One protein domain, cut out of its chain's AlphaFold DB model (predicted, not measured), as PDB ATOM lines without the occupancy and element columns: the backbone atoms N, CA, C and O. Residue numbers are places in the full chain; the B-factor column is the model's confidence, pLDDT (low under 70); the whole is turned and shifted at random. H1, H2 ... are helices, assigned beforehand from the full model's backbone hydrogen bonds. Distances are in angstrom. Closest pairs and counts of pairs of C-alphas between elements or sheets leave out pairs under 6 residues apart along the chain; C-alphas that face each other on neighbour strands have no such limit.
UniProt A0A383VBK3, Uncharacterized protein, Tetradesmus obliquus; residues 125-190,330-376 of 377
ATOM      1  N   TYR A 125     -23.926  21.207 -27.482       93.50
ATOM      2  CA  TYR A 125     -22.973  20.187 -27.925       93.50
ATOM      3  C   TYR A 125     -21.587  20.773 -28.237       93.50
ATOM      4  O   TYR A 125     -20.575  20.204 -27.822       93.50
ATOM      5  N   MET A 126     -21.524  21.935 -28.894       91.31
ATOM      6  CA  MET A 126     -20.266  22.649 -29.143       91.31
ATOM      7  C   MET A 126     -19.555  23.037 -27.839       91.31
ATOM      8  O   MET A 126     -18.344  22.845 -27.731       91.31
ATOM      9  N   GLN A 127     -20.300  23.502 -26.829       93.06
ATOM     10  CA  GLN A 127     -19.757  23.803 -25.498       93.06
ATOM     11  C   GLN A 127     -19.154  22.555 -24.836       93.06
ATOM     12  O   GLN A 127     -18.015  22.592 -24.368       93.06
ATOM     13  N   ARG A 128     -19.863  21.416 -24.873       95.44
ATOM     14  CA  ARG A 128     -19.347  20.136 -24.347       95.44
ATOM     15  C   ARG A 128     -18.067  19.684 -25.058       95.44
ATOM     16  O   ARG A 128     -17.162  19.166 -24.403       95.44
ATOM     17  N   LEU A 129     -17.971  19.878 -26.378       93.19
ATOM     18  CA  LEU A 129     -16.754  19.586 -27.150       93.19
ATOM     19  C   LEU A 129     -15.587  20.489 -26.739       93.19
ATOM     20  O   LEU A 129     -14.454  20.018 -26.649       93.19
ATOM     21  N   GLU A 130     -15.847  21.760 -26.447       94.00
ATOM     22  CA  GLU A 130     -14.822  22.706 -26.001       94.00
ATOM     23  C   GLU A 130     -14.300  22.386 -24.594       94.00
ATOM     24  O   GLU A 130     -13.089  22.379 -24.361       94.00
ATOM     25  N   GLU A 131     -15.187  22.027 -23.666       95.69
ATOM     26  CA  GLU A 131     -14.810  21.522 -22.341       95.69
ATOM     27  C   GLU A 131     -14.030  20.205 -22.423       95.69
ATOM     28  O   GLU A 131     -13.097  19.972 -21.651       95.69
ATOM     29  N   HIS A 132     -14.409  19.313 -23.341       96.56
ATOM     30  CA  HIS A 132     -13.688  18.064 -23.573       96.56
ATOM     31  C   HIS A 132     -12.289  18.315 -24.151       96.56
ATOM     32  O   HIS A 132     -11.324  17.731 -23.654       96.56
ATOM     33  N   ARG A 133     -12.158  19.237 -25.115       96.75
ATOM     34  CA  ARG A 133     -10.867  19.669 -25.673       96.75
ATOM     35  C   ARG A 133      -9.934  20.175 -24.570       96.75
ATOM     36  O   ARG A 133      -8.837  19.645 -24.426       96.75
ATOM     37  N   LYS A 134     -10.411  21.105 -23.730       96.75
ATOM     38  CA  LYS A 134      -9.652  21.656 -22.590       96.75
ATOM     39  C   LYS A 134      -9.209  20.568 -21.604       96.75
ATOM     40  O   LYS A 134      -8.072  20.574 -21.144       96.75
ATOM     41  N   ARG A 135     -10.073  19.590 -21.299       97.31
ATOM     42  CA  ARG A 135      -9.716  18.443 -20.436       97.31
ATOM     43  C   ARG A 135      -8.650  17.535 -21.064       97.31
ATOM     44  O   ARG A 135      -7.785  17.026 -20.352       97.31
ATOM     45  N   CYS A 136      -8.697  17.320 -22.376       96.81
ATOM     46  CA  CYS A 136      -7.689  16.533 -23.091       96.81
ATOM     47  C   CYS A 136      -6.337  17.259 -23.155       96.81
ATOM     48  O   CYS A 136      -5.308  16.630 -22.926       96.81
ATOM     49  N   GLU A 137      -6.342  18.581 -23.360       96.44
ATOM     50  CA  GLU A 137      -5.146  19.438 -23.298       96.44
ATOM     51  C   GLU A 137      -4.473  19.365 -21.917       96.44
ATOM     52  O   GLU A 137      -3.269  19.130 -21.836       96.44
ATOM     53  N   LEU A 138      -5.253  19.470 -20.833       97.38
ATOM     54  CA  LEU A 138      -4.749  19.377 -19.454       97.38
ATOM     55  C   LEU A 138      -4.180  17.993 -19.099       97.38
ATOM     56  O   LEU A 138      -3.301  17.896 -18.250       97.38
ATOM     57  N   SER A 139      -4.678  16.926 -19.731       96.69
ATOM     58  CA  SER A 139      -4.230  15.543 -19.487       96.69
ATOM     59  C   SER A 139      -3.131  15.066 -20.448       96.69
ATOM     60  O   SER A 139      -2.729  13.908 -20.374       96.69
ATOM     61  N   GLY A 140      -2.648  15.927 -21.353       97.06
ATOM     62  CA  GLY A 140      -1.611  15.584 -22.337       97.06
ATOM     63  C   GLY A 140      -2.092  14.722 -23.513       97.06
ATOM     64  O   GLY A 140      -1.280  14.226 -24.293       97.06
ATOM     65  N   ARG A 141      -3.409  14.537 -23.685       97.31
ATOM     66  CA  ARG A 141      -4.009  13.734 -24.769       97.31
ATOM     67  C   ARG A 141      -4.265  14.581 -26.016       97.31
ATOM     68  O   ARG A 141      -5.404  14.859 -26.390       97.31
ATOM     69  N   TYR A 142      -3.189  14.993 -26.682       96.69
ATOM     70  CA  TYR A 142      -3.265  15.940 -27.803       96.69
ATOM     71  C   TYR A 142      -3.990  15.403 -29.044       96.69
ATOM     72  O   TYR A 142      -4.641  16.177 -29.741       96.69
ATOM     73  N   ALA A 143      -3.940  14.093 -29.309       96.62
ATOM     74  CA  ALA A 143      -4.656  13.496 -30.441       96.62
ATOM     75  C   ALA A 143      -6.186  13.622 -30.292       96.62
ATOM     76  O   ALA A 143      -6.874  14.002 -31.238       96.62
ATOM     77  N   GLU A 144      -6.712  13.377 -29.085       95.69
ATOM     78  CA  GLU A 144      -8.138  13.559 -28.774       95.69
ATOM     79  C   GLU A 144      -8.531  15.044 -28.815       95.69
ATOM     80  O   GLU A 144      -9.570  15.395 -29.377       95.69
ATOM     81  N   ALA A 145      -7.674  15.933 -28.298       96.44
ATOM     82  CA  ALA A 145      -7.893  17.378 -28.373       96.44
ATOM     83  C   ALA A 145      -7.954  17.879 -29.830       96.44
ATOM     84  O   ALA A 145      -8.846  18.656 -30.176       96.44
ATOM     85  N   ALA A 146      -7.064  17.394 -30.701       96.25
ATOM     86  CA  ALA A 146      -7.068  17.721 -32.125       96.25
ATOM     87  C   ALA A 146      -8.333  17.205 -32.832       96.25
ATOM     88  O   ALA A 146      -8.937  17.930 -33.626       96.25
ATOM     89  N   ALA A 147      -8.788  15.990 -32.507       96.44
ATOM     90  CA  ALA A 147     -10.035  15.443 -33.037       96.44
ATOM     91  C   ALA A 147     -11.263  16.265 -32.596       96.44
ATOM     92  O   ALA A 147     -12.119  16.586 -33.424       96.44
ATOM     93  N   ALA A 148     -11.329  16.666 -31.321       95.19
ATOM     94  CA  ALA A 148     -12.391  17.527 -30.799       95.19
ATOM     95  C   ALA A 148     -12.373  18.928 -31.443       95.19
ATOM     96  O   ALA A 148     -13.431  19.464 -31.777       95.19
ATOM     97  N   ALA A 149     -11.185  19.501 -31.667       94.62
ATOM     98  CA  ALA A 149     -11.019  20.780 -32.356       94.62
ATOM     99  C   ALA A 149     -11.506  20.717 -33.812       94.62
ATOM    100  O   ALA A 149     -12.281  21.577 -34.231       94.62
ATOM    101  N   LYS A 150     -11.130  19.667 -34.554       96.38
ATOM    102  CA  LYS A 150     -11.612  19.441 -35.922       96.38
ATOM    103  C   LYS A 150     -13.133  19.294 -35.962       96.38
ATOM    104  O   LYS A 150     -13.794  19.986 -36.726       96.38
ATOM    105  N   ARG A 151     -13.707  18.472 -35.075       94.50
ATOM    106  CA  ARG A 151     -15.164  18.278 -35.001       94.50
ATOM    107  C   ARG A 151     -15.909  19.583 -34.707       94.50
ATOM    108  O   ARG A 151     -16.978  19.816 -35.259       94.50
ATOM    109  N   MET A 152     -15.347  20.435 -33.851       92.38
ATOM    110  CA  MET A 152     -15.894  21.762 -33.570       92.38
ATOM    111  C   MET A 152     -15.842  22.677 -34.799       92.38
ATOM    112  O   MET A 152     -16.798  23.407 -35.044       92.38
ATOM    113  N   GLN A 153     -14.753  22.638 -35.571       92.88
ATOM    114  CA  GLN A 153     -14.631  23.392 -36.818       92.88
ATOM    115  C   GLN A 153     -15.651  22.920 -37.864       92.88
ATOM    116  O   GLN A 153     -16.325  23.760 -38.457       92.88
ATOM    117  N   ASP A 154     -15.830  21.606 -38.022       93.19
ATOM    118  CA  ASP A 154     -16.823  21.025 -38.934       93.19
ATOM    119  C   ASP A 154     -18.252  21.469 -38.567       93.19
ATOM    120  O   ASP A 154     -19.028  21.864 -39.434       93.19
ATOM    121  N   LEU A 155     -18.602  21.463 -37.273       91.12
ATOM    122  CA  LEU A 155     -19.912  21.934 -36.801       91.12
ATOM    123  C   LEU A 155     -20.117  23.432 -37.032       91.12
ATOM    124  O   LEU A 155     -21.202  23.841 -37.437       91.12
ATOM    125  N   LYS A 156     -19.082  24.251 -36.801       89.56
ATOM    126  CA  LYS A 156     -19.129  25.692 -37.095       89.56
ATOM    127  C   LYS A 156     -19.349  25.943 -38.584       89.56
ATOM    128  O   LYS A 156     -20.183  26.774 -38.927       89.56
ATOM    129  N   ALA A 157     -18.644  25.213 -39.448       91.19
ATOM    130  CA  ALA A 157     -18.806  25.312 -40.895       91.19
ATOM    131  C   ALA A 157     -20.220  24.901 -41.338       91.19
ATOM    132  O   ALA A 157     -20.870  25.647 -42.063       91.19
ATOM    133  N   ALA A 158     -20.738  23.779 -40.828       90.62
ATOM    134  CA  ALA A 158     -22.093  23.321 -41.136       90.62
ATOM    135  C   ALA A 158     -23.175  24.313 -40.664       90.62
ATOM    136  O   ALA A 158     -24.150  24.557 -41.375       90.62
ATOM    137  N   GLN A 159     -23.007  24.921 -39.484       87.19
ATOM    138  CA  GLN A 159     -23.939  25.942 -38.999       87.19
ATOM    139  C   GLN A 159     -23.852  27.230 -39.823       87.19
ATOM    140  O   GLN A 159     -24.883  27.835 -40.112       87.19
ATOM    141  N   ALA A 160     -22.649  27.639 -40.231       89.56
ATOM    142  CA  ALA A 160     -22.452  28.785 -41.114       89.56
ATOM    143  C   ALA A 160     -23.177  28.592 -42.455       89.56
ATOM    144  O   ALA A 160     -23.953  29.458 -42.857       89.56
ATOM    145  N   GLU A 161     -22.990  27.436 -43.098       91.12
ATOM    146  CA  GLU A 161     -23.653  27.080 -44.356       91.12
ATOM    147  C   GLU A 161     -25.180  27.066 -44.202       91.12
ATOM    148  O   GLU A 161     -25.901  27.653 -45.011       91.12
ATOM    149  N   ARG A 162     -25.693  26.477 -43.112       89.88
ATOM    150  CA  ARG A 162     -27.130  26.479 -42.809       89.88
ATOM    151  C   ARG A 162     -27.685  27.896 -42.662       89.88
ATOM    152  O   ARG A 162     -28.728  28.191 -43.242       89.88
ATOM    153  N   LEU A 163     -27.028  28.762 -41.887       88.00
ATOM    154  CA  LEU A 163     -27.485  30.140 -41.672       88.00
ATOM    155  C   LEU A 163     -27.453  30.957 -42.969       88.00
ATOM    156  O   LEU A 163     -28.396  31.697 -43.247       88.00
ATOM    157  N   GLN A 164     -26.414  30.784 -43.789       91.00
ATOM    158  CA  GLN A 164     -26.332  31.402 -45.114       91.00
ATOM    159  C   GLN A 164     -27.462  30.922 -46.031       91.00
ATOM    160  O   GLN A 164     -28.125  31.743 -46.664       91.00
ATOM    161  N   GLY A 165     -27.741  29.615 -46.056       92.06
ATOM    162  CA  GLY A 165     -28.843  29.044 -46.830       92.06
ATOM    163  C   GLY A 165     -30.217  29.543 -46.376       92.06
ATOM    164  O   GLY A 165     -31.065  29.863 -47.206       92.06
ATOM    165  N   GLN A 166     -30.438  29.671 -45.063       89.06
ATOM    166  CA  GLN A 166     -31.674  30.236 -44.513       89.06
ATOM    167  C   GLN A 166     -31.854  31.707 -44.896       89.06
ATOM    168  O   GLN A 166     -32.949  32.089 -45.305       89.06
ATOM    169  N   LEU A 167     -30.793  32.514 -44.795       88.88
ATOM    170  CA  LEU A 167     -30.831  33.914 -45.211       88.88
ATOM    171  C   LEU A 167     -31.149  34.021 -46.707       88.88
ATOM    172  O   LEU A 167     -32.089  34.717 -47.074       88.88
ATOM    173  N   ALA A 168     -30.449  33.272 -47.562       92.56
ATOM    174  CA  ALA A 168     -30.696  33.275 -49.003       92.56
ATOM    175  C   ALA A 168     -32.140  32.865 -49.353       92.56
ATOM    176  O   ALA A 168     -32.779  33.497 -50.195       92.56
ATOM    177  N   ALA A 169     -32.688  31.849 -48.677       91.56
ATOM    178  CA  ALA A 169     -34.073  31.424 -48.872       91.56
ATOM    179  C   ALA A 169     -35.088  32.505 -48.452       91.56
ATOM    180  O   ALA A 169     -36.083  32.718 -49.147       91.56
ATOM    181  N   GLN A 170     -34.835  33.212 -47.346       89.81
ATOM    182  CA  GLN A 170     -35.669  34.338 -46.910       89.81
ATOM    183  C   GLN A 170     -35.622  35.489 -47.919       89.81
ATOM    184  O   GLN A 170     -36.670  35.954 -48.361       89.81
ATOM    185  N   GLN A 171     -34.422  35.885 -48.342       92.25
ATOM    186  CA  GLN A 171     -34.214  36.952 -49.320       92.25
ATOM    187  C   GLN A 171     -34.895  36.646 -50.660       92.25
ATOM    188  O   GLN A 171     -35.534  37.512 -51.259       92.25
ATOM    189  N   HIS A 172     -34.817  35.391 -51.106       93.44
ATOM    190  CA  HIS A 172     -35.510  34.934 -52.303       93.44
ATOM    191  C   HIS A 172     -37.036  35.017 -52.155       93.44
ATOM    192  O   HIS A 172     -37.712  35.537 -53.041       93.44
ATOM    193  N   SER A 173     -37.579  34.561 -51.020       92.25
ATOM    194  CA  SER A 173     -39.015  34.653 -50.726       92.25
ATOM    195  C   SER A 173     -39.515  36.102 -50.745       92.25
ATOM    196  O   SER A 173     -40.566  36.379 -51.316       92.25
ATOM    197  N   GLU A 174     -38.747  37.043 -50.193       92.06
ATOM    198  CA  GLU A 174     -39.085  38.473 -50.199       92.06
ATOM    199  C   GLU A 174     -39.140  39.059 -51.611       92.06
ATOM    200  O   GLU A 174     -40.073  39.793 -51.942       92.06
ATOM    201  N   ILE A 175     -38.179  38.701 -52.467       93.75
ATOM    202  CA  ILE A 175     -38.177  39.119 -53.874       93.75
ATOM    203  C   ILE A 175     -39.411  38.565 -54.592       93.75
ATOM    204  O   ILE A 175     -40.087  39.313 -55.298       93.75
ATOM    205  N   CYS A 176     -39.731  37.283 -54.392       95.25
ATOM    206  CA  CYS A 176     -40.918  36.662 -54.981       95.25
ATOM    207  C   CYS A 176     -42.205  37.362 -54.524       95.25
ATOM    208  O   CYS A 176     -43.032  37.716 -55.359       95.25
ATOM    209  N   GLN A 177     -42.349  37.658 -53.229       93.62
ATOM    210  CA  GLN A 177     -43.511  38.378 -52.695       93.62
ATOM    211  C   GLN A 177     -43.630  39.797 -53.265       93.62
ATOM    212  O   GLN A 177     -44.722  40.230 -53.642       93.62
ATOM    213  N   LEU A 178     -42.513  40.524 -53.371       94.69
ATOM    214  CA  LEU A 178     -42.491  41.858 -53.971       94.69
ATOM    215  C   LEU A 178     -42.908  41.811 -55.452       94.69
ATOM    216  O   LEU A 178     -43.686  42.652 -55.908       94.69
ATOM    217  N   GLN A 179     -42.425  40.813 -56.197       96.62
ATOM    218  CA  GLN A 179     -42.795  40.592 -57.597       96.62
ATOM    219  C   GLN A 179     -44.275  40.229 -57.755       96.62
ATOM    220  O   GLN A 179     -44.946  40.798 -58.615       96.62
ATOM    221  N   GLU A 180     -44.800  39.327 -56.926       96.44
ATOM    222  CA  GLU A 180     -46.212  38.936 -56.945       96.44
ATOM    223  C   GLU A 180     -47.132  40.133 -56.694       96.44
ATOM    224  O   GLU A 180     -48.088  40.347 -57.440       96.44
ATOM    225  N   ARG A 181     -46.814  40.972 -55.700       94.81
ATOM    226  CA  ARG A 181     -47.579  42.198 -55.429       94.81
ATOM    227  C   ARG A 181     -47.544  43.167 -56.602       94.81
ATOM    228  O   ARG A 181     -48.591  43.662 -57.014       94.81
ATOM    229  N   TYR A 182     -46.372  43.394 -57.195       96.12
ATOM    230  CA  TYR A 182     -46.253  44.241 -58.382       96.12
ATOM    231  C   TYR A 182     -47.080  43.716 -59.567       96.12
ATOM    232  O   TYR A 182     -47.720  44.497 -60.277       96.12
ATOM    233  N   GLN A 183     -47.109  42.396 -59.774       97.69
ATOM    234  CA  GLN A 183     -47.935  41.773 -60.809       97.69
ATOM    235  C   GLN A 183     -49.430  41.973 -60.535       97.69
ATOM    236  O   GLN A 183     -50.158  42.363 -61.447       97.69
ATOM    237  N   GLN A 184     -49.883  41.772 -59.295       97.44
ATOM    238  CA  GLN A 184     -51.277  42.005 -58.898       97.44
ATOM    239  C   GLN A 184     -51.685  43.470 -59.101       97.44
ATOM    240  O   GLN A 184     -52.711  43.746 -59.721       97.44
ATOM    241  N   GLU A 185     -50.860  44.422 -58.663       96.44
ATOM    242  CA  GLU A 185     -51.106  45.851 -58.891       96.44
ATOM    243  C   GLU A 185     -51.168  46.205 -60.380       96.44
ATOM    244  O   GLU A 185     -51.975  47.040 -60.792       96.44
ATOM    245  N   THR A 186     -50.317  45.580 -61.196       97.81
ATOM    246  CA  THR A 186     -50.302  45.789 -62.648       97.81
ATOM    247  C   THR A 186     -51.572  45.243 -63.296       97.81
ATOM    248  O   THR A 186     -52.169  45.931 -64.120       97.81
ATOM    249  N   GLN A 187     -52.045  44.068 -62.874       98.25
ATOM    250  CA  GLN A 187     -53.307  43.493 -63.349       98.25
ATOM    251  C   GLN A 187     -54.508  44.374 -62.988       98.25
ATOM    252  O   GLN A 187     -55.329  44.672 -63.855       98.25
ATOM    253  N   LEU A 188     -54.590  44.833 -61.734       98.00
ATOM    254  CA  LEU A 188     -55.654  45.735 -61.283       98.00
ATOM    255  C   LEU A 188     -55.626  47.059 -62.048       98.00
ATOM    256  O   LEU A 188     -56.668  47.560 -62.468       98.00
ATOM    257  N   PHE A 189     -54.435  47.610 -62.278       98.19
ATOM    258  CA  PHE A 189     -54.274  48.801 -63.100       98.19
ATOM    259  C   PHE A 189     -54.752  48.590 -64.532       98.19
ATOM    260  O   PHE A 189     -55.487  49.425 -65.053       98.19
ATOM    261  N   ASP A 190     -54.348  47.495 -65.173       97.94
ATOM    262  CA  ASP A 190     -54.753  47.207 -66.544       97.94
ATOM    263  C   ASP A 190     -56.267  47.017 -66.651       97.94
ATOM    264  O   ASP A 190     -56.869  47.490 -67.615       97.94
ATOM    265  N   ARG A 330     -38.948  49.452 -59.214       98.19
ATOM    266  CA  ARG A 330     -37.485  49.454 -59.335       98.19
ATOM    267  C   ARG A 330     -36.800  50.032 -58.094       98.19
ATOM    268  O   ARG A 330     -35.820  49.450 -57.641       98.19
ATOM    269  N   CYS A 331     -37.316  51.132 -57.540       97.19
ATOM    270  CA  CYS A 331     -36.802  51.704 -56.294       97.19
ATOM    271  C   CYS A 331     -36.957  50.721 -55.125       97.19
ATOM    272  O   CYS A 331     -35.984  50.473 -54.424       97.19
ATOM    273  N   MET A 332     -38.127  50.090 -54.969       95.81
ATOM    274  CA  MET A 332     -38.348  49.084 -53.917       95.81
ATOM    275  C   MET A 332     -37.401  47.884 -54.052       95.81
ATOM    276  O   MET A 332     -36.864  47.412 -53.058       95.81
ATOM    277  N   VAL A 333     -37.148  47.413 -55.279       96.56
ATOM    278  CA  VAL A 333     -36.183  46.329 -55.537       96.56
ATOM    279  C   VAL A 333     -34.762  46.749 -55.154       96.56
ATOM    280  O   VAL A 333     -34.048  45.966 -54.536       96.56
ATOM    281  N   GLN A 334     -34.346  47.975 -55.488       97.31
ATOM    282  CA  GLN A 334     -33.026  48.499 -55.115       97.31
ATOM    283  C   GLN A 334     -32.872  48.662 -53.598       97.31
ATOM    284  O   GLN A 334     -31.816  48.350 -53.051       97.31
ATOM    285  N   GLU A 335     -33.916  49.130 -52.915       94.44
ATOM    286  CA  GLU A 335     -33.933  49.242 -51.455       94.44
ATOM    287  C   GLU A 335     -33.854  47.866 -50.786       94.44
ATOM    288  O   GLU A 335     -33.065  47.689 -49.855       94.44
ATOM    289  N   LEU A 336     -34.607  46.884 -51.294       93.88
ATOM    290  CA  LEU A 336     -34.570  45.507 -50.810       93.88
ATOM    291  C   LEU A 336     -33.184  44.882 -51.020       93.88
ATOM    292  O   LEU A 336     -32.599  44.390 -50.063       93.88
ATOM    293  N   ASP A 337     -32.612  44.971 -52.222       95.56
ATOM    294  CA  ASP A 337     -31.254  44.482 -52.515       95.56
ATOM    295  C   ASP A 337     -30.204  45.149 -51.606       95.56
ATOM    296  O   ASP A 337     -29.352  44.479 -51.019       95.56
ATOM    297  N   GLY A 338     -30.307  46.465 -51.393       93.81
ATOM    298  CA  GLY A 338     -29.455  47.188 -50.449       93.81
ATOM    299  C   GLY A 338     -29.556  46.652 -49.016       93.81
ATOM    300  O   GLY A 338     -28.535  46.476 -48.348       93.81
ATOM    301  N   MET A 339     -30.769  46.346 -48.545       91.69
ATOM    302  CA  MET A 339     -30.981  45.729 -47.232       91.69
ATOM    303  C   MET A 339     -30.410  44.313 -47.157       91.69
ATOM    304  O   MET A 339     -29.686  43.997 -46.215       91.69
ATOM    305  N   GLN A 340     -30.678  43.487 -48.164       92.56
ATOM    306  CA  GLN A 340     -30.230  42.098 -48.229       92.56
ATOM    307  C   GLN A 340     -28.699  41.987 -48.240       92.56
ATOM    308  O   GLN A 340     -28.131  41.117 -47.574       92.56
ATOM    309  N   ARG A 341     -28.005  42.915 -48.912       94.75
ATOM    310  CA  ARG A 341     -26.537  43.015 -48.867       94.75
ATOM    311  C   ARG A 341     -26.015  43.352 -47.474       94.75
ATOM    312  O   ARG A 341     -25.042  42.744 -47.034       94.75
ATOM    313  N   LEU A 342     -26.649  44.292 -46.768       91.19
ATOM    314  CA  LEU A 342     -26.262  44.635 -45.393       91.19
ATOM    315  C   LEU A 342     -26.481  43.457 -44.435       91.19
ATOM    316  O   LEU A 342     -25.623  43.187 -43.600       91.19
ATOM    317  N   GLU A 343     -27.581  42.721 -44.585       89.25
ATOM    318  CA  GLU A 343     -27.852  41.507 -43.806       89.25
ATOM    319  C   GLU A 343     -26.814  40.413 -44.066       89.25
ATOM    320  O   GLU A 343     -26.328  39.786 -43.123       89.25
ATOM    321  N   ALA A 344     -26.426  40.217 -45.329       90.69
ATOM    322  CA  ALA A 344     -25.383  39.268 -45.697       90.69
ATOM    323  C   ALA A 344     -24.022  39.657 -45.098       90.69
ATOM    324  O   ALA A 344     -23.340  38.798 -44.539       90.69
ATOM    325  N   LEU A 345     -23.651  40.943 -45.138       90.81
ATOM    326  CA  LEU A 345     -22.429  41.452 -44.501       90.81
ATOM    327  C   LEU A 345     -22.468  41.297 -42.975       90.81
ATOM    328  O   LEU A 345     -21.475  40.897 -42.372       90.81
ATOM    329  N   HIS A 346     -23.611  41.569 -42.339       87.69
ATOM    330  CA  HIS A 346     -23.785  41.357 -40.901       87.69
ATOM    331  C   HIS A 346     -23.644  39.880 -40.525       87.69
ATOM    332  O   HIS A 346     -23.010  39.566 -39.517       87.69
ATOM    333  N   LEU A 347     -24.194  38.970 -41.337       88.69
ATOM    334  CA  LEU A 347     -24.017  37.536 -41.141       88.69
ATOM    335  C   LEU A 347     -22.551  37.129 -41.337       88.69
ATOM    336  O   LEU A 347     -22.025  36.395 -40.511       88.69
ATOM    337  N   GLN A 348     -21.869  37.624 -42.373       90.38
ATOM    338  CA  GLN A 348     -20.442  37.350 -42.590       90.38
ATOM    339  C   GLN A 348     -19.593  37.821 -41.411       90.38
ATOM    340  O   GLN A 348     -18.855  37.023 -40.844       90.38
ATOM    341  N   HIS A 349     -19.772  39.063 -40.957       87.62
ATOM    342  CA  HIS A 349     -19.065  39.582 -39.787       87.62
ATOM    343  C   HIS A 349     -19.384  38.782 -38.511       87.62
ATOM    344  O   HIS A 349     -18.512  38.588 -37.670       87.62
ATOM    345  N   PHE A 350     -20.615  38.285 -38.356       85.19
ATOM    346  CA  PHE A 350     -20.992  37.395 -37.253       85.19
ATOM    347  C   PHE A 350     -20.318  36.014 -37.333       85.19
ATOM    348  O   PHE A 350     -20.042  35.412 -36.298       85.19
ATOM    349  N   LEU A 351     -20.055  35.508 -38.539       86.19
ATOM    350  CA  LEU A 351     -19.365  34.235 -38.760       86.19
ATOM    351  C   LEU A 351     -17.834  34.368 -38.639       86.19
ATOM    352  O   LEU A 351     -17.186  33.448 -38.144       86.19
ATOM    353  N   GLU A 352     -17.261  35.496 -39.077       85.12
ATOM    354  CA  GLU A 352     -15.823  35.811 -39.021       85.12
ATOM    355  C   GLU A 352     -15.376  36.286 -37.633       85.12
ATOM    356  O   GLU A 352     -14.301  35.928 -37.147       85.12
ATOM    357  N   GLY A 353     -16.201  37.112 -36.992       74.12
ATOM    358  CA  GLY A 353     -15.943  37.689 -35.687       74.12
ATOM    359  C   GLY A 353     -16.470  36.792 -34.578       74.12
ATOM    360  O   GLY A 353     -17.632  36.406 -34.580       74.12
ATOM    361  N   SER A 354     -15.622  36.520 -33.588       52.41
ATOM    362  CA  SER A 354     -15.939  35.982 -32.262       52.41
ATOM    363  C   SER A 354     -17.111  36.707 -31.570       52.41
ATOM    364  O   SER A 354     -16.912  37.423 -30.586       52.41
ATOM    365  N   ALA A 355     -18.346  36.530 -32.039       47.94
ATOM    366  CA  ALA A 355     -19.532  36.895 -31.292       47.94
ATOM    367  C   ALA A 355     -19.524  36.024 -30.034       47.94
ATOM    368  O   ALA A 355     -19.708  34.807 -30.089       47.94
ATOM    369  N   LEU A 356     -19.187  36.656 -28.907       45.12
ATOM    370  CA  LEU A 356     -19.167  36.058 -27.578       45.12
ATOM    371  C   LEU A 356     -20.373  35.116 -27.415       45.12
ATOM    372  O   LEU A 356     -21.503  35.556 -27.665       45.12
ATOM    373  N   PRO A 357     -20.170  33.860 -26.972       43.22
ATOM    374  CA  PRO A 357     -21.271  32.958 -26.661       43.22
ATOM    375  C   PRO A 357     -22.232  33.675 -25.701       43.22
ATOM    376  O   PRO A 357     -21.856  33.996 -24.576       43.22
ATOM    377  N   GLY A 358     -23.445  33.991 -26.160       48.19
ATOM    378  CA  GLY A 358     -24.493  34.590 -25.327       48.19
ATOM    379  C   GLY A 358     -24.925  36.026 -25.649       48.19
ATOM    380  O   GLY A 358     -25.832  36.515 -24.980       48.19
ATOM    381  N   LYS A 359     -24.371  36.708 -26.663       46.62
ATOM    382  CA  LYS A 359     -24.907  38.013 -27.106       46.62
ATOM    383  C   LYS A 359     -25.420  37.973 -28.547       46.62
ATOM    384  O   LYS A 359     -24.661  38.176 -29.480       46.62
ATOM    385  N   TYR A 360     -26.736  37.773 -28.637       49.72
ATOM    386  CA  TYR A 360     -27.663  38.232 -29.682       49.72
ATOM    387  C   TYR A 360     -27.427  37.751 -31.129       49.72
ATOM    388  O   TYR A 360     -26.420  38.051 -31.756       49.72
ATOM    389  N   MET A 361     -28.427  37.057 -31.688       55.22
ATOM    390  CA  MET A 361     -28.523  36.789 -33.127       55.22
ATOM    391  C   MET A 361     -28.774  38.108 -33.884       55.22
ATOM    392  O   MET A 361     -29.842  38.695 -33.702       55.22
ATOM    393  N   PRO A 362     -27.865  38.550 -34.771       52.53
ATOM    394  CA  PRO A 362     -27.994  39.832 -35.475       52.53
ATOM    395  C   PRO A 362     -29.135  39.863 -36.506       52.53
ATOM    396  O   PRO A 362     -29.547  40.931 -36.944       52.53
ATOM    397  N   LEU A 363     -29.706  38.712 -36.876       53.81
ATOM    398  CA  LEU A 363     -30.782  38.645 -37.876       53.81
ATOM    399  C   LEU A 363     -32.178  39.001 -37.339       53.81
ATOM    400  O   LEU A 363     -33.116  39.117 -38.122       53.81
ATOM    401  N   ARG A 364     -32.354  39.158 -36.021       55.00
ATOM    402  CA  ARG A 364     -33.655  39.537 -35.433       55.00
ATOM    403  C   ARG A 364     -33.786  41.024 -35.125       55.00
ATOM    404  O   ARG A 364     -34.780  41.417 -34.509       55.00
ATOM    405  N   ASP A 365     -32.822  41.838 -35.545       55.09
ATOM    406  CA  ASP A 365     -32.860  43.267 -35.281       55.09
ATOM    407  C   ASP A 365     -34.141  43.899 -35.843       55.09
ATOM    408  O   ASP A 365     -34.496  43.781 -37.020       55.09
ATOM    409  N   SER A 366     -34.837  44.610 -34.954       61.00
ATOM    410  CA  SER A 366     -36.075  45.349 -35.219       61.00
ATOM    411  C   SER A 366     -35.947  46.356 -36.367       61.00
ATOM    412  O   SER A 366     -36.953  46.783 -36.930       61.00
ATOM    413  N   THR A 367     -34.721  46.724 -36.734       65.56
ATOM    414  CA  THR A 367     -34.387  47.672 -37.797       65.56
ATOM    415  C   THR A 367     -34.706  47.132 -39.190       65.56
ATOM    416  O   THR A 367     -35.320  47.854 -39.979       65.56
ATOM    417  N   PHE A 368     -34.362  45.875 -39.491       74.50
ATOM    418  CA  PHE A 368     -34.688  45.251 -40.779       74.50
ATOM    419  C   PHE A 368     -36.180  44.952 -40.869       74.50
ATOM    420  O   PHE A 368     -36.814  45.274 -41.870       74.50
ATOM    421  N   LYS A 369     -36.772  44.462 -39.774       77.19
ATOM    422  CA  LYS A 369     -38.210  44.192 -39.705       77.19
ATOM    423  C   LYS A 369     -39.051  45.446 -39.964       77.19
ATOM    424  O   LYS A 369     -39.938  45.420 -40.807       77.19
ATOM    425  N   ARG A 370     -38.727  46.568 -39.314       73.62
ATOM    426  CA  ARG A 370     -39.463  47.830 -39.490       73.62
ATOM    427  C   ARG A 370     -39.346  48.380 -40.912       73.62
ATOM    428  O   ARG A 370     -40.299  48.951 -41.424       73.62
ATOM    429  N   LYS A 371     -38.187  48.220 -41.559       74.44
ATOM    430  CA  LYS A 371     -38.017  48.615 -42.963       74.44
ATOM    431  C   LYS A 371     -38.767  47.689 -43.927       74.44
ATOM    432  O   LYS A 371     -39.343  48.189 -44.883       74.44
ATOM    433  N   ARG A 372     -38.829  46.380 -43.658       77.88
ATOM    434  CA  ARG A 372     -39.650  45.435 -44.438       77.88
ATOM    435  C   ARG A 372     -41.140  45.758 -44.321       77.88
ATOM    436  O   ARG A 372     -41.806  45.862 -45.344       77.88
ATOM    437  N   GLU A 373     -41.612  46.085 -43.117       82.06
ATOM    438  CA  GLU A 373     -42.983  46.564 -42.889       82.06
ATOM    439  C   GLU A 373     -43.289  47.850 -43.684       82.06
ATOM    440  O   GLU A 373     -44.392  48.001 -44.205       82.06
ATOM    441  N   LEU A 374     -42.316  48.759 -43.844       79.38
ATOM    442  CA  LEU A 374     -42.471  49.960 -44.682       79.38
ATOM    443  C   LEU A 374     -42.557  49.644 -46.183       79.38
ATOM    444  O   LEU A 374     -43.255  50.349 -46.908       79.38
ATOM    445  N   LEU A 375     -41.899  48.576 -46.640       76.81
ATOM    446  CA  LEU A 375     -42.050  48.026 -47.995       76.81
ATOM    447  C   LEU A 375     -43.327  47.172 -48.139       76.81
ATOM    448  O   LEU A 375     -43.600  46.612 -49.202       76.81
ATOM    449  N   GLY A 376     -44.103  47.060 -47.058       74.00
ATOM    450  CA  GLY A 376     -45.298  46.238 -46.946       74.00
ATOM    451  C   GLY A 376     -45.022  44.739 -46.872       74.00
ATOM    452  O   GLY A 376     -45.981  43.979 -46.938       74.00
TER     453      GLY A 376
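AT A GLANCE: This is residues 125 to 190 and 330 to 376 of the 377 residues of an uncharacterized protein of Tetradesmus obliquus (UniProt A0A383VBK3). One very long helix, H2, makes the long axis of a rod; H1 folds back along its first part as a hairpin, and H3 packs along it farther on. Short H4 sits near H3 after a long link, and residues 182 to 190 of H2 stick out. The printed part has 113 residues, four named helices in the order H1, H2, H3, H4 and no named strand: all helix, extended, radius of gyration of the C-alphas 20.8 A, spans 76 by 21 by 18 A.

IN THESE COORDINATES: Find C-alpha 125 at (-22.973, 20.187, -27.925), where H1, residues 125 to 138, begins. H2, residues 142 to 190, runs 71.6 A to C-alpha 190 at (-54.753, 47.207, -66.544). H3 is residues 330 to 352, 32.7 A; H4 is residues 366 to 374.

HOW THE PARTS SIT: H2 touches H1 with its residues 142 to 155 alone, closest C-alphas Ala 145 and Arg 133, 4.6 A, at a shallow tilt of 22 degrees, opposite ways. H2 touches H3 with residues 160 to 178 alone, closest C-alphas Gln 171 and Gln 340, 6.6 A. H3 and H4 are close but not clearly touching, closest C-alphas Met 339 and Phe 368, 7.5 A. In H1, H2, H3 and H4 every O i to N i+4 pair is within hydrogen-bond range.

THE WHOLE: Residues 191 to 329 are not printed; C-alphas 190 and 330 are 18.8 A apart. The link from H3 to H4 is long, and pLDDT is under 70 in residues 354 to 367.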